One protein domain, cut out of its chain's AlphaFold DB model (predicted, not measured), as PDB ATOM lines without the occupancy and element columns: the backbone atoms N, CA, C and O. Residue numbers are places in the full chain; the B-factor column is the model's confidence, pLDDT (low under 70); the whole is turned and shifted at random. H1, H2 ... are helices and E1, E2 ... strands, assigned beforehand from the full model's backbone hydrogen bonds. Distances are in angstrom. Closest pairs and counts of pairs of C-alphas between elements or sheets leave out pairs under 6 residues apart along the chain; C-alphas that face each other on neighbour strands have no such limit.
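Overview. This is residues 236 to 341 and 426 to 462 of the 478 residues of an uncharacterized protein of viral metagenome (UniProt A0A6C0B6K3). A small two-stranded hairpin, E1 and E2, lies in the middle, with the perpendicular helices H1 and H2 towards one end, the short H3 beside E1, and the crossed helices H4 and H5 towards the other end. Long loops link H2 to E1 and E1 to E2, while the links from E2 to H3 and from H3 to H4 are tight, and a stretch with no named element, residues 437 to 462, follows H5. The printed part has 143 residues, with five named helices and two named strands in the order H1 H2 E1 E2 H3 H4 H5. The class is mostly helix, though under half of the residues are in named elements. The whole is compact, with a radius of gyration of the C-alphas of 15.7 A and spans of 45 by 35 by 24 A.

Arrangement. E1, residues 282 to 285, and E2, residues 297 to 300, form an antiparallel hairpin; N 284 and O 298 are 3.0 A apart, and N 300 and O 282 2.9 A, within hydrogen-bond range. The closest C-alphas of E2 and H2, residues 258 to 265, are those of Ser 299 and Thr 265, 5.0 A apart. H1, residues 236 to 247, touches H2 with residues 236 to 240 alone, about perpendicular at 89 degrees; the closest C-alphas are those of Leu 240 and Phe 261, 6.8 A apart. The closest C-alphas of E1 and H3, residues 302 to 308, are those of Asp 284 and Asn 305, 6.0 A apart. H4, residues 313 to 326, touches H5, residues 426 to 436, at a steep tilt of 53 degrees, opposite ways; the closest C-alphas are those of Val 320 and Leu 429, 5.7 A apart. In the five helices every O i to N i+4 pair is within hydrogen-bond range.

Along the chain. H1 begins at C-alpha 236 (-14.446, 26.385, -27.701) and is 16.1 A long. H4 is 20.1 A and H5 15.2 A long, and H5 ends at C-alpha 436 (-7.385, 50.458, -18.863).

Size, cuts and confidence. Residues 342 to 425 are not printed, and C-alphas 341 and 426 are 20.3 A apart across the cut. The links H2 to E1 and E1 to E2 are long. The pLDDT is under 70 at residues 251 to 252 and 451 to 462.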
ATOM      1  N   GLU A 236     -15.399  25.600 -26.900       91.75
ATOM      2  CA  GLU A 236     -14.446  26.385 -27.701       91.75
ATOM      3  C   GLU A 236     -14.646  26.161 -29.208       91.75
ATOM      4  O   GLU A 236     -14.722  27.117 -29.979       91.75
ATOM      5  N   LYS A 237     -14.851  24.906 -29.639       92.69
ATOM      6  CA  LYS A 237     -15.108  24.576 -31.055       92.69
ATOM      7  C   LYS A 237     -16.417  25.177 -31.555       92.69
ATOM      8  O   LYS A 237     -16.499  25.611 -32.704       92.69
ATOM      9  N   VAL A 238     -17.448  25.195 -30.709       93.44
ATOM     10  CA  VAL A 238     -18.735  25.825 -31.037       93.44
ATOM     11  C   VAL A 238     -18.559  27.337 -31.173       93.44
ATOM     12  O   VAL A 238     -18.974  27.907 -32.184       93.44
ATOM     13  N   ALA A 239     -17.873  27.970 -30.220       92.38
ATOM     14  CA  ALA A 239     -17.596  29.402 -30.247       92.38
ATOM     15  C   ALA A 239     -16.769  29.817 -31.478       92.38
ATOM     16  O   ALA A 239     -17.132  30.781 -32.159       92.38
ATOM     17  N   LEU A 240     -15.718  29.064 -31.811       94.75
ATOM     18  CA  LEU A 240     -14.894  29.287 -33.000       94.75
ATOM     19  C   LEU A 240     -15.708  29.152 -34.288       94.75
ATOM     20  O   LEU A 240     -15.640  30.015 -35.162       94.75
ATOM     21  N   LYS A 241     -16.534  28.106 -34.400       94.00
ATOM     22  CA  LYS A 241     -17.404  27.907 -35.567       94.00
ATOM     23  C   LYS A 241     -18.338  29.098 -35.782       94.00
ATOM     24  O   LYS A 241     -18.484  29.572 -36.911       94.00
ATOM     25  N   ASP A 242     -18.968  29.585 -34.716       91.50
ATOM     26  CA  ASP A 242     -19.882  30.727 -34.788       91.50
ATOM     27  C   ASP A 242     -19.147  32.049 -35.055       91.50
ATOM     28  O   ASP A 242     -19.687  32.945 -35.710       91.50
ATOM     29  N   LEU A 243     -17.903  32.185 -34.592       92.38
ATOM     30  CA  LEU A 243     -17.027  33.309 -34.918       92.38
ATOM     31  C   LEU A 243     -16.619  33.302 -36.394       92.38
ATOM     32  O   LEU A 243     -16.868  34.287 -37.083       92.38
ATOM     33  N   ASN A 244     -16.104  32.188 -36.908       92.81
ATOM     34  CA  ASN A 244     -15.683  32.057 -38.305       92.81
ATOM     35  C   ASN A 244     -16.861  32.244 -39.268       92.81
ATOM     36  O   ASN A 244     -16.757  32.959 -40.264       92.81
ATOM     37  N   LYS A 245     -18.049  31.734 -38.915       90.50
ATOM     38  CA  LYS A 245     -19.284  32.029 -39.658       90.50
ATOM     39  C   LYS A 245     -19.552  33.535 -39.769       90.50
ATOM     40  O   LYS A 245     -19.994  33.990 -40.821       90.50
ATOM     41  N   ARG A 246     -19.322  34.300 -38.697       87.00
ATOM     42  CA  ARG A 246     -19.460  35.766 -38.710       87.00
ATOM     43  C   ARG A 246     -18.329  36.430 -39.493       87.00
ATOM     44  O   ARG A 246     -18.608  37.388 -40.203       87.00
ATOM     45  N   ASN A 247     -17.100  35.920 -39.401       88.69
ATOM     46  CA  ASN A 247     -15.943  36.488 -40.094       88.69
ATOM     47  C   ASN A 247     -16.098  36.443 -41.620       88.69
ATOM     48  O   ASN A 247     -15.806  37.418 -42.295       88.69
ATOM     49  N   ARG A 248     -16.678  35.364 -42.155       85.19
ATOM     50  CA  ARG A 248     -16.926  35.190 -43.599       85.19
ATOM     51  C   ARG A 248     -17.906  36.198 -44.212       85.19
ATOM     52  O   ARG A 248     -18.055  36.236 -45.427       85.19
ATOM     53  N   ILE A 249     -18.620  36.976 -43.391       83.31
ATOM     54  CA  ILE A 249     -19.467  38.083 -43.869       83.31
ATOM     55  C   ILE A 249     -18.597  39.278 -44.287       83.31
ATOM     56  O   ILE A 249     -18.997  40.062 -45.144       83.31
ATOM     57  N   TYR A 250     -17.410  39.411 -43.699       78.00
ATOM     58  CA  TYR A 250     -16.434  40.423 -44.067       78.00
ATOM     59  C   TYR A 250     -15.650  39.906 -45.280       78.00
ATOM     60  O   TYR A 250     -15.140  38.784 -45.271       78.00
ATOM     61  N   GLY A 251     -15.615  40.691 -46.361       67.69
ATOM     62  CA  GLY A 251     -14.923  40.301 -47.590       67.69
ATOM     63  C   GLY A 251     -13.449  39.998 -47.311       67.69
ATOM     64  O   GLY A 251     -12.762  40.824 -46.724       67.69
ATOM     65  N   GLY A 252     -12.983  38.807 -47.697       66.75
ATOM     66  CA  GLY A 252     -11.600  38.375 -47.461       66.75
ATOM     67  C   GLY A 252     -11.300  37.844 -46.052       66.75
ATOM     68  O   GLY A 252     -10.144  37.555 -45.763       66.75
ATOM     69  N   GLY A 253     -12.304  37.684 -45.178       72.25
ATOM     70  CA  GLY A 253     -12.108  37.143 -43.830       72.25
ATOM     71  C   GLY A 253     -11.583  35.703 -43.839       72.25
ATOM     72  O   GLY A 253     -12.271  34.790 -44.299       72.25
ATOM     73  N   ILE A 254     -10.379  35.499 -43.302       81.38
ATOM     74  CA  ILE A 254      -9.769  34.176 -43.112       81.38
ATOM     75  C   ILE A 254     -10.263  33.589 -41.786       81.38
ATOM     76  O   ILE A 254     -10.279  34.265 -40.760       81.38
ATOM     77  N   ASP A 255     -10.698  32.332 -41.807       90.00
ATOM     78  CA  ASP A 255     -11.097  31.612 -40.598       90.00
ATOM     79  C   ASP A 255      -9.921  31.530 -39.611       90.00
ATOM     80  O   ASP A 255      -8.827  31.105 -39.981       90.00
ATOM     81  N   LEU A 256     -10.161  31.882 -38.345       90.69
ATOM     82  CA  LEU A 256      -9.175  31.655 -37.291       90.69
ATOM     83  C   LEU A 256      -8.991  30.149 -37.072       90.69
ATOM     84  O   LEU A 256      -9.972  29.389 -37.084       90.69
ATOM     85  N   THR A 257      -7.747  29.730 -36.836       92.69
ATOM     86  CA  THR A 257      -7.451  28.372 -36.361       92.69
ATOM     87  C   THR A 257      -7.827  28.225 -34.887       92.69
ATOM     88  O   THR A 257      -8.076  29.213 -34.189       92.69
ATOM     89  N   ILE A 258      -7.883  26.986 -34.391       91.44
ATOM     90  CA  ILE A 258      -8.182  26.750 -32.975       91.44
ATOM     91  C   ILE A 258      -7.070  27.283 -32.069       91.44
ATOM     92  O   ILE A 258      -7.360  27.893 -31.047       91.44
ATOM     93  N   GLU A 259      -5.816  27.192 -32.503       93.31
ATOM     94  CA  GLU A 259      -4.652  27.709 -31.782       93.31
ATOM     95  C   GLU A 259      -4.688  29.243 -31.690       93.31
ATOM     96  O   GLU A 259      -4.451  29.809 -30.625       93.31
ATOM     97  N   GLN A 260      -5.040  29.926 -32.787       94.38
ATOM     98  CA  GLN A 260      -5.216  31.385 -32.805       94.38
ATOM     99  C   GLN A 260      -6.401  31.828 -31.941       94.38
ATOM    100  O   GLN A 260      -6.349  32.855 -31.268       94.38
ATOM    101  N   PHE A 261      -7.492  31.064 -31.953       95.12
ATOM    102  CA  PHE A 261      -8.654  31.347 -31.123       95.12
ATOM    103  C   PHE A 261      -8.335  31.204 -29.632       95.12
ATOM    104  O   PHE A 261      -8.686  32.077 -28.835       95.12
ATOM    105  N   GLU A 262      -7.659  30.125 -29.244       94.56
ATOM    106  CA  GLU A 262      -7.272  29.867 -27.859       94.56
ATOM    107  C   GLU A 262      -6.248  30.881 -27.343       94.56
ATOM    108  O   GLU A 262      -6.380  31.343 -26.207       94.56
ATOM    109  N   SER A 263      -5.273  31.283 -28.170       95.44
ATOM    110  CA  SER A 263      -4.246  32.258 -27.773       95.44
ATOM    111  C   SER A 263      -4.836  33.621 -27.397       95.44
ATOM    112  O   SER A 263      -4.290  34.302 -26.527       95.44
ATOM    113  N   ILE A 264      -5.979  33.983 -27.990       96.81
ATOM    114  CA  ILE A 264      -6.739  35.190 -27.660       96.81
ATOM    115  C   ILE A 264      -7.679  34.916 -26.482       96.81
ATOM    116  O   ILE A 264      -7.617  35.598 -25.465       96.81
ATOM    117  N   THR A 265      -8.564  33.925 -26.587       96.69
ATOM    118  CA  THR A 265      -9.694  33.759 -25.650       96.69
ATOM    119  C   THR A 265      -9.310  33.321 -24.240       96.69
ATOM    120  O   THR A 265     -10.075  33.582 -23.308       96.69
ATOM    121  N   LYS A 266      -8.134  32.708 -24.058       95.94
ATOM    122  CA  LYS A 266      -7.606  32.325 -22.736       95.94
ATOM    123  C   LYS A 266      -6.938  33.486 -21.992       95.94
ATOM    124  O   LYS A 266      -6.618  33.348 -20.816       95.94
ATOM    125  N   GLN A 267      -6.756  34.642 -22.636       97.00
ATOM    126  CA  GLN A 267      -6.272  35.841 -21.954       97.00
ATOM    127  C   GLN A 267      -7.372  36.462 -21.077       97.00
ATOM    128  O   GLN A 267      -8.563  36.357 -21.408       97.00
ATOM    129  N   PRO A 268      -7.010  37.182 -20.001       97.62
ATOM    130  CA  PRO A 268      -7.944  38.038 -19.281       97.62
ATOM    131  C   PRO A 268      -8.640  39.031 -20.217       97.62
ATOM    132  O   PRO A 268      -8.083  39.445 -21.235       97.62
ATOM    133  N   CYS A 269      -9.866  39.431 -19.881       98.00
ATOM    134  CA  CYS A 269     -10.613  40.387 -20.684       98.00
ATOM    135  C   CYS A 269      -9.800  41.677 -20.833       98.00
ATOM    136  O   CYS A 269      -9.428  42.310 -19.845       98.00
ATOM    137  N   TYR A 270      -9.587  42.098 -22.074       97.50
ATOM    138  CA  TYR A 270      -8.789  43.265 -22.421       97.50
ATOM    139  C   TYR A 270      -9.243  44.522 -21.673       97.50
ATOM    140  O   TYR A 270      -8.405  45.259 -21.157       97.50
ATOM    141  N   TYR A 271     -10.563  44.693 -21.522       98.00
ATOM    142  CA  TYR A 271     -11.172  45.854 -20.877       98.00
ATOM    143  C   TYR A 271     -11.267  45.756 -19.355       98.00
ATOM    144  O   TYR A 271     -10.843  46.682 -18.686       98.00
ATOM    145  N   CYS A 272     -11.774  44.663 -18.773       97.56
ATOM    146  CA  CYS A 272     -12.013  44.586 -17.315       97.56
ATOM    147  C   CYS A 272     -11.137  43.581 -16.551       97.56
ATOM    148  O   CYS A 272     -11.316  43.421 -15.350       97.56
ATOM    149  N   GLY A 273     -10.243  42.864 -17.231       96.88
ATOM    150  CA  GLY A 273      -9.257  41.979 -16.603       96.88
ATOM    151  C   GLY A 273      -9.780  40.629 -16.101       96.88
ATOM    152  O   GLY A 273      -9.004  39.861 -15.549       96.88
ATOM    153  N   ILE A 274     -11.062  40.294 -16.290       96.25
ATOM    154  CA  ILE A 274     -11.624  39.022 -15.796       96.25
ATOM    155  C   ILE A 274     -11.481  37.873 -16.804       96.25
ATOM    156  O   ILE A 274     -11.467  38.093 -18.018       96.25
ATOM    157  N   ILE A 275     -11.494  36.641 -16.304       96.50
ATOM    158  CA  ILE A 275     -11.790  35.427 -17.078       96.50
ATOM    159  C   ILE A 275     -13.165  34.932 -16.621       96.50
ATOM    160  O   ILE A 275     -13.435  34.891 -15.425       96.50
ATOM    161  N   GLN A 276     -14.058  34.620 -17.564       93.06
ATOM    162  CA  GLN A 276     -15.390  34.094 -17.243       93.06
ATOM    163  C   GLN A 276     -15.311  32.663 -16.684       93.06
ATOM    164  O   GLN A 276     -14.433  31.899 -17.076       93.06
ATOM    165  N   ASP A 277     -16.298  32.265 -15.877       90.75
ATOM    166  CA  ASP A 277     -16.356  30.957 -15.190       90.75
ATOM    167  C   ASP A 277     -16.181  29.745 -16.116       90.75
ATOM    168  O   ASP A 277     -15.657  28.709 -15.717       90.75
ATOM    169  N   LYS A 278     -16.579  29.876 -17.387       88.38
ATOM    170  CA  LYS A 278     -16.396  28.839 -18.417       88.38
ATOM    171  C   LYS A 278     -14.932  28.618 -18.844       88.38
ATOM    172  O   LYS A 278     -14.694  27.815 -19.741       88.38
ATOM    173  N   GLY A 279     -13.976  29.349 -18.272       91.44
ATOM    174  CA  GLY A 279     -12.533  29.193 -18.485       91.44
ATOM    175  C   GLY A 279     -11.940  29.996 -19.646       91.44
ATOM    176  O   GLY A 279     -10.723  30.063 -19.773       91.44
ATOM    177  N   PHE A 280     -12.768  30.634 -20.477       94.88
ATOM    178  CA  PHE A 280     -12.317  31.472 -21.591       94.88
ATOM    179  C   PHE A 280     -13.317  32.597 -21.891       94.88
ATOM    180  O   PHE A 280     -14.510  32.508 -21.580       94.88
ATOM    181  N   ASN A 281     -12.837  33.666 -22.514       97.25
ATOM    182  CA  ASN A 281     -13.626  34.828 -22.917       97.25
ATOM    183  C   ASN A 281     -14.101  34.731 -24.376       97.25
ATOM    184  O   ASN A 281     -13.747  33.825 -25.124       97.25
ATOM    185  N   GLY A 282     -14.946  35.672 -24.797       95.62
ATOM    186  CA  GLY A 282     -15.197  35.898 -26.218       95.62
ATOM    187  C   GLY A 282     -14.056  36.673 -26.882       95.62
ATOM    188  O   GLY A 282     -13.037  36.974 -26.265       95.62
ATOM    189  N   ILE A 283     -14.269  37.039 -28.145       96.12
ATOM    190  CA  ILE A 283     -13.384  37.936 -28.890       96.12
ATOM    191  C   ILE A 283     -14.156  39.212 -29.224       96.12
ATOM    192  O   ILE A 283     -15.259  39.144 -29.780       96.12
ATOM    193  N   ASP A 284     -13.573  40.356 -28.877       95.69
ATOM    194  CA  ASP A 284     -13.983  41.670 -29.369       95.69
ATOM    195  C   ASP A 284     -13.049  42.120 -30.495       95.69
ATOM    196  O   ASP A 284     -11.866  41.772 -30.522       95.69
ATOM    197  N   ARG A 285     -13.606  42.898 -31.420       92.56
ATOM    198  CA  ARG A 285     -12.867  43.562 -32.491       92.56
ATOM    199  C   ARG A 285     -12.667  45.007 -32.062       92.56
ATOM    200  O   ARG A 285     -13.654  45.739 -31.950       92.56
ATOM    201  N   MET A 286     -11.421  45.407 -31.822       92.19
ATOM    202  CA  MET A 286     -11.109  46.777 -31.394       92.19
ATOM    203  C   MET A 286     -11.646  47.787 -32.412       92.19
ATOM    204  O   MET A 286     -12.354  48.719 -32.037       92.19
ATOM    205  N   ASP A 287     -11.423  47.513 -33.697       89.12
ATOM    206  CA  ASP A 287     -12.060  48.177 -34.825       89.12
ATOM    207  C   ASP A 287     -13.198  47.305 -35.383       89.12
ATOM    208  O   ASP A 287     -12.983  46.258 -36.008       89.12
ATOM    209  N   SER A 288     -14.439  47.743 -35.163       85.69
ATOM    210  CA  SER A 288     -15.640  47.013 -35.591       85.69
ATOM    211  C   SER A 288     -15.890  47.051 -37.101       85.69
ATOM    212  O   SER A 288     -16.737  46.283 -37.583       85.69
ATOM    213  N   THR A 289     -15.181  47.906 -37.846       84.31
ATOM    214  CA  THR A 289     -15.271  47.992 -39.313       84.31
ATOM    215  C   THR A 289     -14.486  46.877 -40.011       84.31
ATOM    216  O   THR A 289     -14.828  46.501 -41.133       84.31
ATOM    217  N   LYS A 290     -13.505  46.287 -39.318       85.75
ATOM    218  CA  LYS A 290     -12.662  45.189 -39.806       85.75
ATOM    219  C   LYS A 290     -13.168  43.811 -39.368       85.75
ATOM    220  O   LYS A 290     -14.026  43.679 -38.485       85.75
ATOM    221  N   GLY A 291     -12.644  42.769 -40.014       88.06
ATOM    222  CA  GLY A 291     -12.910  41.371 -39.670       88.06
ATOM    223  C   GLY A 291     -12.191  40.916 -38.394       88.06
ATOM    224  O   GLY A 291     -11.671  41.721 -37.615       88.06
ATOM    225  N   TYR A 292     -12.171  39.602 -38.175       91.06
ATOM    226  CA  TYR A 292     -11.431  38.967 -37.083       91.06
ATOM    227  C   TYR A 292      -9.965  38.735 -37.475       91.06
ATOM    228  O   TYR A 292      -9.532  37.607 -37.683       91.06
ATOM    229  N   GLU A 293      -9.214  39.824 -37.609       89.81
ATOM    230  CA  GLU A 293      -7.758  39.806 -37.802       89.81
ATOM    231  C   GLU A 293      -7.068  39.707 -36.435       89.81
ATOM    232  O   GLU A 293      -7.533  40.328 -35.478       89.81
ATOM    233  N   ILE A 294      -5.981  38.932 -36.315       90.50
ATOM    234  CA  ILE A 294      -5.309  38.677 -35.021       90.50
ATOM    235  C   ILE A 294      -4.953  39.977 -34.299       90.50
ATOM    236  O   ILE A 294      -5.198  40.106 -33.105       90.50
ATOM    237  N   ASP A 295      -4.414  40.955 -35.019       90.75
ATOM    238  CA  ASP A 295      -3.990  42.237 -34.466       90.75
ATOM    239  C   ASP A 295      -5.166  43.199 -34.193       90.75
ATOM    240  O   ASP A 295      -4.980  44.230 -33.544       90.75
ATOM    241  N   ASN A 296      -6.368  42.897 -34.688       91.94
ATOM    242  CA  ASN A 296      -7.611  43.621 -34.396       91.94
ATOM    243  C   ASN A 296      -8.438  42.955 -33.278       91.94
ATOM    244  O   ASN A 296      -9.393  43.546 -32.764       91.94
ATOM    245  N   CYS A 297      -8.108  41.718 -32.914       94.19
ATOM    246  CA  CYS A 297      -8.880  40.915 -31.979       94.19
ATOM    247  C   CYS A 297      -8.276  40.938 -30.580       94.19
ATOM    248  O   CYS A 297      -7.075  40.764 -30.398       94.19
ATOM    249  N   VAL A 298      -9.137  41.072 -29.574       96.06
ATOM    250  CA  VAL A 298      -8.742  40.971 -28.168       96.06
ATOM    251  C   VAL A 298      -9.700  40.084 -27.389       96.06
ATOM    252  O   VAL A 298     -10.888  39.979 -27.709       96.06
ATOM    253  N   SER A 299      -9.184  39.460 -26.331       97.62
ATOM    254  CA  SER A 299     -10.005  38.735 -25.366       97.62
ATOM    255  C   SER A 299     -11.030  39.667 -24.735       97.62
ATOM    256  O   SER A 299     -10.675  40.723 -24.211       97.62
ATOM    257  N   CYS A 300     -12.307  39.303 -24.750       98.00
ATOM    258  CA  CYS A 300     -13.349  40.157 -24.201       98.00
ATOM    259  C   CYS A 300     -14.478  39.355 -23.564       98.00
ATOM    260  O   CYS A 300     -15.092  38.494 -24.197       98.00
ATOM    261  N   CYS A 301     -14.770  39.653 -22.296       97.31
ATOM    262  CA  CYS A 301     -15.925  39.074 -21.624       97.31
ATOM    263  C   CYS A 301     -17.228  39.552 -22.283       97.31
ATOM    264  O   CYS A 301     -17.285  40.622 -22.898       97.31
ATOM    265  N   THR A 302     -18.292  38.762 -22.135       94.19
ATOM    266  CA  THR A 302     -19.601  39.054 -22.743       94.19
ATOM    267  C   THR A 302     -20.118  40.456 -22.406       94.19
ATOM    268  O   THR A 302     -20.545  41.170 -23.308       94.19
ATOM    269  N   GLU A 303     -20.016  40.875 -21.144       94.88
ATOM    270  CA  GLU A 303     -20.504  42.178 -20.676       94.88
ATOM    271  C   GLU A 303     -19.783  43.346 -21.355       94.88
ATOM    272  O   GLU A 303     -20.432  44.214 -21.929       94.88
ATOM    273  N   CYS A 304     -18.443  43.349 -21.364       97.44
ATOM    274  CA  CYS A 304     -17.669  44.412 -22.010       97.44
ATOM    275  C   CYS A 304     -17.940  44.477 -23.516       97.44
ATOM    276  O   CYS A 304     -18.092  45.567 -24.058       97.44
ATOM    277  N   ASN A 305     -18.043  43.322 -24.183       95.19
ATOM    278  CA  ASN A 305     -18.325  43.270 -25.617       95.19
ATOM    279  C   ASN A 305     -19.721  43.833 -25.935       95.19
ATOM    280  O   ASN A 305     -19.906  44.550 -26.914       95.19
ATOM    281  N   MET A 306     -20.710  43.550 -25.079       92.88
ATOM    282  CA  MET A 306     -22.059  44.103 -25.211       92.88
ATOM    283  C   MET A 306     -22.111  45.607 -24.925       92.88
ATOM    284  O   MET A 306     -22.752  46.326 -25.688       92.88
ATOM    285  N   MET A 307     -21.427  46.078 -23.878       94.62
ATOM    286  CA  MET A 307     -21.347  47.503 -23.537       94.62
ATOM    287  C   MET A 307     -20.679  48.319 -24.646       94.62
ATOM    288  O   MET A 307     -21.164  49.389 -25.005       94.62
ATOM    289  N   LYS A 308     -19.574  47.812 -25.202       94.38
ATOM    290  CA  LYS A 308     -18.881  48.442 -26.329       94.38
ATOM    291  C   LYS A 308     -19.749  48.443 -27.588       94.38
ATOM    292  O   LYS A 308     -19.844  49.449 -28.289       94.38
ATOM    293  N   GLY A 309     -20.396  47.318 -27.889       90.88
ATOM    294  CA  GLY A 309     -21.174  47.170 -29.111       90.88
ATOM    295  C   GLY A 309     -20.307  47.384 -30.358       90.88
ATOM    296  O   GLY A 309     -19.250  46.776 -30.504       90.88
ATOM    297  N   ALA A 310     -20.766  48.237 -31.277       88.56
ATOM    298  CA  ALA A 310     -20.055  48.547 -32.523       88.56
ATOM    299  C   ALA A 310     -19.093  49.748 -32.420       88.56
ATOM    300  O   ALA A 310     -18.469  50.102 -33.419       88.56
ATOM    301  N   VAL A 311     -18.993  50.371 -31.243       91.06
ATOM    302  CA  VAL A 311     -18.064  51.478 -30.973       91.06
ATOM    303  C   VAL A 311     -16.632  50.939 -30.971       91.06
ATOM    304  O   VAL A 311     -16.408  49.748 -30.719       91.06
ATOM    305  N   ASP A 312     -15.660  51.789 -31.288       92.75
ATOM    306  CA  ASP A 312     -14.246  51.435 -31.184       92.75
ATOM    307  C   ASP A 312     -13.764  51.384 -29.724       92.75
ATOM    308  O   ASP A 312     -14.407  51.873 -28.793       92.75
ATOM    309  N   ASN A 313     -12.627  50.735 -29.503       93.75
ATOM    310  CA  ASN A 313     -12.032  50.585 -28.177       93.75
ATOM    311  C   ASN A 313     -11.752  51.933 -27.486       93.75
ATOM    312  O   ASN A 313     -11.996  52.042 -26.285       93.75
ATOM    313  N   ILE A 314     -11.280  52.956 -28.206       94.81
ATOM    314  CA  ILE A 314     -10.918  54.250 -27.608       94.81
ATOM    315  C   ILE A 314     -12.169  55.002 -27.167       94.81
ATOM    316  O   ILE A 314     -12.270  55.389 -26.000       94.81
ATOM    317  N   THR A 315     -13.148  55.171 -28.055       95.00
ATOM    318  CA  THR A 315     -14.408  55.836 -27.711       95.00
ATOM    319  C   THR A 315     -15.138  55.093 -26.591       95.00
ATOM    320  O   THR A 315     -15.721  55.729 -25.712       95.00
ATOM    321  N   PHE A 316     -15.067  53.759 -26.543       96.38
ATOM    322  CA  PHE A 316     -15.634  52.993 -25.432       96.38
ATOM    323  C   PHE A 316     -14.995  53.352 -24.080       96.38
ATOM    324  O   PHE A 316     -15.719  53.619 -23.120       96.38
ATOM    325  N   ILE A 317     -13.662  53.434 -24.000       96.56
ATOM    326  CA  ILE A 317     -12.964  53.827 -22.763       96.56
ATOM    327  C   ILE A 317     -13.233  55.289 -22.393       96.56
ATOM    328  O   ILE A 317     -13.463  55.590 -21.222       96.56
ATOM    329  N   GLN A 318     -13.308  56.189 -23.374       96.38
ATOM    330  CA  GLN A 318     -13.687  57.585 -23.140       96.38
ATOM    331  C   GLN A 318     -15.080  57.707 -22.507       96.38
ATOM    332  O   GLN A 318     -15.278  58.499 -21.584       96.38
ATOM    333  N   ARG A 319     -16.052  56.893 -22.942       97.25
ATOM    334  CA  ARG A 319     -17.387  56.852 -22.317       97.25
ATOM    335  C   ARG A 319     -17.329  56.387 -20.871       97.25
ATOM    336  O   ARG A 319     -18.003  56.974 -20.029       97.25
ATOM    337  N   VAL A 320     -16.541  55.349 -20.593       97.94
ATOM    338  CA  VAL A 320     -16.351  54.812 -19.237       97.94
ATOM    339  C   VAL A 320     -15.821  55.912 -18.314       97.94
ATOM    340  O   VAL A 320     -16.430  56.186 -17.282       97.94
ATOM    341  N   GLU A 321     -14.739  56.589 -18.707       97.69
ATOM    342  CA  GLU A 321     -14.146  57.668 -17.909       97.69
ATOM    343  C   GLU A 321     -15.107  58.853 -17.739       97.69
ATOM    344  O   GLU A 321     -15.270  59.360 -16.627       97.69
ATOM    345  N   HIS A 322     -15.811  59.252 -18.803       98.12
ATOM    346  CA  HIS A 322     -16.791  60.334 -18.742       98.12
ATOM    347  C   HIS A 322     -17.929  60.030 -17.759       98.12
ATOM    348  O   HIS A 322     -18.252  60.880 -16.930       98.12
ATOM    349  N   ILE A 323     -18.515  58.827 -17.818       98.25
ATOM    350  CA  ILE A 323     -19.614  58.411 -16.928       98.25
ATOM    351  C   ILE A 323     -19.147  58.400 -15.473       98.25
ATOM    352  O   ILE A 323     -19.812  58.972 -14.608       98.25
ATOM    353  N   LEU A 324     -17.991  57.797 -15.190       98.06
ATOM    354  CA  LEU A 324     -17.459  57.738 -13.827       98.06
ATOM    355  C   LEU A 324     -17.134  59.136 -13.284       98.06
ATOM    356  O   LEU A 324     -17.403  59.418 -12.118       98.06
ATOM    357  N   THR A 325     -16.602  60.024 -14.127       97.38
ATOM    358  CA  THR A 325     -16.315  61.423 -13.766       97.38
ATOM    359  C   THR A 325     -17.595  62.210 -13.504       97.38
ATOM    360  O   THR A 325     -17.660  62.997 -12.560       97.38
ATOM    361  N   HIS A 326     -18.622  62.021 -14.336       96.81
ATOM    362  CA  HIS A 326     -19.919  62.679 -14.178       96.81
ATOM    363  C   HIS A 326     -20.586  62.294 -12.852       96.81
ATOM    364  O   HIS A 326     -21.074  63.168 -12.146       96.81
ATOM    365  N   ASN A 327     -20.509  61.015 -12.482       96.31
ATOM    366  CA  ASN A 327     -21.080  60.476 -11.245       96.31
ATOM    367  C   ASN A 327     -20.149  60.596 -10.025       96.31
ATOM    368  O   ASN A 327     -20.379  59.937  -9.013       96.31
ATOM    369  N   SER A 328     -19.068  61.380 -10.116       96.31
ATOM    370  CA  SER A 328     -18.094  61.579  -9.027       96.31
ATOM    371  C   SER A 328     -17.498  60.281  -8.456       96.31
ATOM    372  O   SER A 328     -17.067  60.240  -7.306       96.31
ATOM    373  N   MET A 329     -17.439  59.215  -9.257       95.94
ATOM    374  CA  MET A 329     -16.899  57.915  -8.842       95.94
ATOM    375  C   MET A 329     -15.373  57.840  -8.953       95.94
ATOM    376  O   MET A 329     -14.756  56.937  -8.388       95.94
ATOM    377  N   ILE A 330     -14.771  58.772  -9.694       95.06
ATOM    378  CA  ILE A 330     -13.323  58.933  -9.845       95.06
ATOM    379  C   ILE A 330     -12.946  60.409  -9.722       95.06
ATOM    380  O   ILE A 330     -13.691  61.300 -10.136       95.06
ATOM    381  N   THR A 331     -11.765  60.670  -9.169       90.81
ATOM    382  CA  THR A 331     -11.187  62.013  -9.052       90.81
ATOM    383  C   THR A 331     -10.288  62.309 -10.249       90.81
ATOM    384  O   THR A 331      -9.527  61.437 -10.662       90.81
ATOM    385  N   ASN A 332     -10.324  63.539 -10.771       88.44
ATOM    386  CA  ASN A 332      -9.492  64.005 -11.895       88.44
ATOM    387  C   ASN A 332      -9.707  63.272 -13.233       88.44
ATOM    388  O   ASN A 332      -8.857  63.350 -14.118       88.44
ATOM    389  N   GLY A 333     -10.834  62.575 -13.395       92.12
ATOM    390  CA  GLY A 333     -11.194  61.975 -14.675       92.12
ATOM    391  C   GLY A 333     -11.567  63.028 -15.724       92.12
ATOM    392  O   GLY A 333     -11.993  64.147 -15.412       92.12
ATOM    393  N   LYS A 334     -11.380  62.676 -16.993       95.06
ATOM    394  CA  LYS A 334     -11.697  63.534 -18.138       95.06
ATOM    395  C   LYS A 334     -13.154  63.373 -18.568       95.06
ATOM    396  O   LYS A 334     -13.753  62.303 -18.483       95.06
ATOM    397  N   ARG A 335     -13.734  64.455 -19.093       96.12
ATOM    398  CA  ARG A 335     -15.081  64.447 -19.679       96.12
ATOM    399  C   ARG A 335     -14.995  64.392 -21.202       96.12
ATOM    400  O   ARG A 335     -14.416  65.274 -21.819       96.12
ATOM    401  N   TYR A 336     -15.665  63.398 -21.778       96.81
ATOM    402  CA  TYR A 336     -15.808  63.181 -23.221       96.81
ATOM    403  C   TYR A 336     -17.274  63.253 -23.699       96.81
ATOM    404  O   TYR A 336     -17.852  62.221 -24.039       96.81
ATOM    405  N   PRO A 337     -17.917  64.436 -23.710       94.00
ATOM    406  CA  PRO A 337     -19.302  64.565 -24.183       94.00
ATOM    407  C   PRO A 337     -19.475  64.114 -25.648       94.00
ATOM    408  O   PRO A 337     -20.482  63.487 -25.979       94.00
ATOM    409  N   ASP A 338     -18.463  64.333 -26.492       92.75
ATOM    410  CA  ASP A 338     -18.481  63.986 -27.923       92.75
ATOM    411  C   ASP A 338     -18.393  62.476 -28.193       92.75
ATOM    412  O   ASP A 338     -18.683  62.011 -29.296       92.75
ATOM    413  N   ALA A 339     -18.062  61.675 -27.174       93.88
ATOM    414  CA  ALA A 339     -18.111  60.219 -27.272       93.88
ATOM    415  C   ALA A 339     -19.558  59.687 -27.339       93.88
ATOM    416  O   ALA A 339     -19.772  58.503 -27.619       93.88
ATOM    417  N   PHE A 340     -20.564  60.534 -27.082       93.94
ATOM    418  CA  PHE A 340     -21.982  60.182 -27.073       93.94
ATOM    419  C   PHE A 340     -22.733  60.858 -28.216       93.94
ATOM    420  O   PHE A 340     -22.991  62.064 -28.208       93.94
ATOM    421  N   SER A 341     -23.176  60.044 -29.165       91.75
ATOM    422  CA  SER A 341     -23.889  60.510 -30.341       91.75
ATOM    423  C   SER A 341     -25.263  61.108 -30.062       91.75
ATOM    424  O   SER A 341     -25.973  60.709 -29.132       91.75
ATOM    425  N   THR A 426     -22.170  50.385 -12.818       96.12
ATOM    426  CA  THR A 426     -21.139  51.349 -12.411       96.12
ATOM    427  C   THR A 426     -19.887  50.672 -11.844       96.12
ATOM    428  O   THR A 426     -18.768  51.052 -12.197       96.12
ATOM    429  N   ASN A 427     -20.034  49.590 -11.072       96.38
ATOM    430  CA  ASN A 427     -18.901  48.767 -10.632       96.38
ATOM    431  C   ASN A 427     -18.154  48.130 -11.810       96.38
ATOM    432  O   ASN A 427     -16.924  48.027 -11.791       96.38
ATOM    433  N   LYS A 428     -18.874  47.712 -12.859       97.50
ATOM    434  CA  LYS A 428     -18.250  47.193 -14.079       97.50
ATOM    435  C   LYS A 428     -17.444  48.272 -14.798       97.50
ATOM    436  O   LYS A 428     -16.315  47.994 -15.199       97.50
ATOM    437  N   LEU A 429     -17.984  49.486 -14.917       98.31
ATOM    438  CA  LEU A 429     -17.266  50.631 -15.481       98.31
ATOM    439  C   LEU A 429     -15.988  50.934 -14.692       98.31
ATOM    440  O   LEU A 429     -14.935  51.114 -15.300       98.31
ATOM    441  N   LYS A 430     -16.046  50.905 -13.356       97.50
ATOM    442  CA  LYS A 430     -14.870  51.108 -12.498       97.50
ATOM    443  C   LYS A 430     -13.769  50.076 -12.767       97.50
ATOM    444  O   LYS A 430     -12.632  50.464 -13.018       97.50
ATOM    445  N   LYS A 431     -14.115  48.784 -12.840       97.56
ATOM    446  CA  LYS A 431     -13.159  47.716 -13.200       97.56
ATOM    447  C   LYS A 431     -12.538  47.924 -14.581       97.56
ATOM    448  O   LYS A 431     -11.363  47.627 -14.777       97.56
ATOM    449  N   ILE A 432     -13.330  48.390 -15.551       98.31
ATOM    450  CA  ILE A 432     -12.824  48.705 -16.894       98.31
ATOM    451  C   ILE A 432     -11.819  49.853 -16.815       98.31
ATOM    452  O   ILE A 432     -10.719  49.742 -17.345       98.31
ATOM    453  N   TYR A 433     -12.181  50.933 -16.128       97.12
ATOM    454  CA  TYR A 433     -11.337  52.110 -15.975       97.12
ATOM    455  C   TYR A 433      -9.990  51.768 -15.329       97.12
ATOM    456  O   TYR A 433      -8.952  52.008 -15.940       97.12
ATOM    457  N   GLU A 434      -9.998  51.124 -14.161       95.75
ATOM    458  CA  GLU A 434      -8.785  50.742 -13.419       95.75
ATOM    459  C   GLU A 434      -7.838  49.869 -14.255       95.75
ATOM    460  O   GLU A 434      -6.627  50.077 -14.271       95.75
ATOM    461  N   ASN A 435      -8.388  48.915 -15.009       96.56
ATOM    462  CA  ASN A 435      -7.594  48.023 -15.849       96.56
ATOM    463  C   ASN A 435      -7.109  48.689 -17.153       96.56
ATOM    464  O   ASN A 435      -6.159  48.194 -17.758       96.56
ATOM    465  N   CYS A 436      -7.733  49.778 -17.610       95.19
ATOM    466  CA  CYS A 436      -7.385  50.458 -18.863       95.19
ATOM    467  C   CYS A 436      -6.580  51.752 -18.686       95.19
ATOM    468  O   CYS A 436      -5.959  52.173 -19.658       95.19
ATOM    469  N   GLN A 437      -6.539  52.354 -17.493       86.31
ATOM    470  CA  GLN A 437      -5.877  53.645 -17.228       86.31
ATOM    471  C   GLN A 437      -4.439  53.746 -17.768       86.31
ATOM    472  O   GLN A 437      -4.050  54.793 -18.273       86.31
ATOM    473  N   ASN A 438      -3.667  52.657 -17.692       82.31
ATOM    474  CA  ASN A 438      -2.255  52.625 -18.096       82.31
ATOM    475  C   ASN A 438      -2.008  51.804 -19.368       82.31
ATOM    476  O   ASN A 438      -0.871  51.442 -19.665       82.31
ATOM    477  N   LYS A 439      -3.069  51.450 -20.098       89.56
ATOM    478  CA  LYS A 439      -2.948  50.659 -21.321       89.56
ATOM    479  C   LYS A 439      -2.920  51.570 -22.534       89.56
ATOM    480  O   LYS A 439      -3.819  52.382 -22.735       89.56
ATOM    481  N   GLU A 440      -1.931  51.359 -23.391       88.94
ATOM    482  CA  GLU A 440      -1.933  51.947 -24.722       88.94
ATOM    483  C   GLU A 440      -3.034  51.284 -25.565       88.94
ATOM    484  O   GLU A 440      -3.029  50.072 -25.807       88.94
ATOM    485  N   MET A 441      -4.028  52.079 -25.960       89.00
ATOM    486  CA  MET A 441      -5.128  51.620 -26.801       89.00
ATOM    487  C   MET A 441      -4.716  51.705 -28.267       89.00
ATOM    488  O   MET A 441      -4.302  52.763 -28.741       89.00
ATOM    489  N   LYS A 442      -4.893  50.611 -29.015       87.69
ATOM    490  CA  LYS A 442      -4.682  50.627 -30.466       87.69
ATOM    491  C   LYS A 442      -5.646  51.619 -31.114       87.69
ATOM    492  O   LYS A 442      -6.849  51.545 -30.870       87.69
ATOM    493  N   ILE A 443      -5.113  52.513 -31.941       88.75
ATOM    494  CA  ILE A 443      -5.898  53.512 -32.667       88.75
ATOM    495  C   ILE A 443      -6.752  52.798 -33.728       88.75
ATOM    496  O   ILE A 443      -6.197  52.052 -34.545       88.75
ATOM    497  N   PRO A 444      -8.085  52.984 -33.728       86.75
ATOM    498  CA  PRO A 444      -8.948  52.401 -34.745       86.75
ATOM    499  C   PRO A 444      -8.730  53.102 -36.089       86.75
ATOM    500  O   PRO A 444      -8.327  54.264 -36.137       86.75
ATOM    501  N   SER A 445      -9.031  52.425 -37.201       85.62
ATOM    502  CA  SER A 445      -8.943  53.082 -38.514       85.62
ATOM    503  C   SER A 445      -9.997  54.179 -38.681       85.62
ATOM    504  O   SER A 445      -9.763  55.167 -39.373       85.62
ATOM    505  N   VAL A 446     -11.142  54.018 -38.011       86.06
ATOM    506  CA  VAL A 446     -12.239  54.983 -37.964       86.06
ATOM    507  C   VAL A 446     -12.800  55.015 -36.546       86.06
ATOM    508  O   VAL A 446     -13.126  53.968 -35.987       86.06
ATOM    509  N   TYR A 447     -12.955  56.212 -35.983       87.50
ATOM    510  CA  TYR A 447     -13.665  56.401 -34.718       87.50
ATOM    511  C   TYR A 447     -15.173  56.261 -34.941       87.50
ATOM    512  O   TYR A 447     -15.756  56.946 -35.787       87.50
ATOM    513  N   VAL A 448     -15.814  55.363 -34.197       85.50
ATOM    514  CA  VAL A 448     -17.238  55.039 -34.334       85.50
ATOM    515  C   VAL A 448     -17.958  55.432 -33.055       85.50
ATOM    516  O   VAL A 448     -17.954  54.697 -32.077       85.50
ATOM    517  N   ILE A 449     -18.650  56.570 -33.081       83.69
ATOM    518  CA  ILE A 449     -19.255  57.169 -31.880       83.69
ATOM    519  C   ILE A 449     -20.720  56.784 -31.616       83.69
ATOM    520  O   ILE A 449     -21.278  57.206 -30.605       83.69
ATOM    521  N   ASN A 450     -21.365  55.967 -32.460       82.38
ATOM    522  CA  ASN A 450     -22.746  55.509 -32.242       82.38
ATOM    523  C   ASN A 450     -22.792  53.990 -32.057       82.38
ATOM    524  O   ASN A 450     -22.380  53.237 -32.941       82.38
ATOM    525  N   ILE A 451     -23.440  53.524 -30.988       65.12
ATOM    526  CA  ILE A 451     -23.927  52.147 -30.892       65.12
ATOM    527  C   ILE A 451     -25.210  52.067 -31.729       65.12
ATOM    528  O   ILE A 451     -26.309  52.274 -31.220       65.12
ATOM    529  N   LEU A 452     -25.093  51.837 -33.036       55.38
ATOM    530  CA  LEU A 452     -26.244  51.479 -33.866       55.38
ATOM    531  C   LEU A 452     -26.294  49.961 -34.046       55.38
ATOM    532  O   LEU A 452     -25.353  49.341 -34.542       55.38
ATOM    533  N   ASN A 453     -27.440  49.369 -33.710       46.69
ATOM    534  CA  ASN A 453     -27.814  48.055 -34.218       46.69
ATOM    535  C   ASN A 453     -28.165  48.215 -35.699       46.69
ATOM    536  O   ASN A 453     -29.297  48.529 -36.031       46.69
ATOM    537  N   HIS A 454     -27.174  48.075 -36.572       39.94
ATOM    538  CA  HIS A 454     -27.243  47.332 -37.830       39.94
ATOM    539  C   HIS A 454     -25.933  47.557 -38.580       39.94
ATOM    540  O   HIS A 454     -25.607  48.650 -39.030       39.94
ATOM    541  N   ASN A 455     -25.185  46.471 -38.730       39.94
ATOM    542  CA  ASN A 455     -24.106  46.367 -39.691       39.94
ATOM    543  C   ASN A 455     -24.670  46.759 -41.074       39.94
ATOM    544  O   ASN A 455     -25.474  46.003 -41.624       39.94
ATOM    545  N   LYS A 456     -24.297  47.930 -41.617       37.47
ATOM    546  CA  LYS A 456     -24.729  48.394 -42.956       37.47
ATOM    547  C   LYS A 456     -24.356  47.394 -44.064       37.47
ATOM    548  O   LYS A 456     -24.996  47.374 -45.105       37.47
ATOM    549  N   ASN A 457     -23.390  46.511 -43.788       39.94
ATOM    550  CA  ASN A 457     -22.933  45.444 -44.681       39.94
ATOM    551  C   ASN A 457     -23.621  44.088 -44.440       39.94
ATOM    552  O   ASN A 457     -23.292  43.104 -45.104       39.94
ATOM    553  N   LYS A 458     -24.578  43.981 -43.506       39.66
ATOM    554  CA  LYS A 458     -25.393  42.765 -43.383       39.66
ATOM    555  C   LYS A 458     -26.406  42.769 -44.523       39.66
ATOM    556  O   LYS A 458     -27.495  43.315 -44.374       39.66
ATOM    557  N   LEU A 459     -26.028  42.149 -45.643       34.69
ATOM    558  CA  LEU A 459     -26.947  41.826 -46.732       34.69
ATOM    559  C   LEU A 459     -28.239  41.261 -46.133       34.69
ATOM    560  O   LEU A 459     -28.208  40.354 -45.291       34.69
ATOM    561  N   CYS A 460     -29.367  41.829 -46.547       31.61
ATOM    562  CA  CYS A 460     -30.691  41.357 -46.173       31.61
ATOM    563  C   CYS A 460     -30.791  39.845 -46.459       31.61
ATOM    564  O   CYS A 460     -30.161  39.343 -47.393       31.61
ATOM    565  N   SER A 461     -31.580  39.090 -45.688       35.28
ATOM    566  CA  SER A 461     -31.773  37.644 -45.920       35.28
ATOM    567  C   SER A 461     -32.197  37.332 -47.366       35.28
ATOM    568  O   SER A 461     -31.865  36.273 -47.897       35.28
ATOM    569  N   THR A 462     -32.854  38.287 -48.027       37.00
ATOM    570  CA  THR A 462     -33.210  38.271 -49.450       37.00
ATOM    571  C   THR A 462     -31.992  38.409 -50.375       37.00
ATOM    572  O   THR A 462     -31.883  37.666 -51.345       37.00
TER     573      THR A 462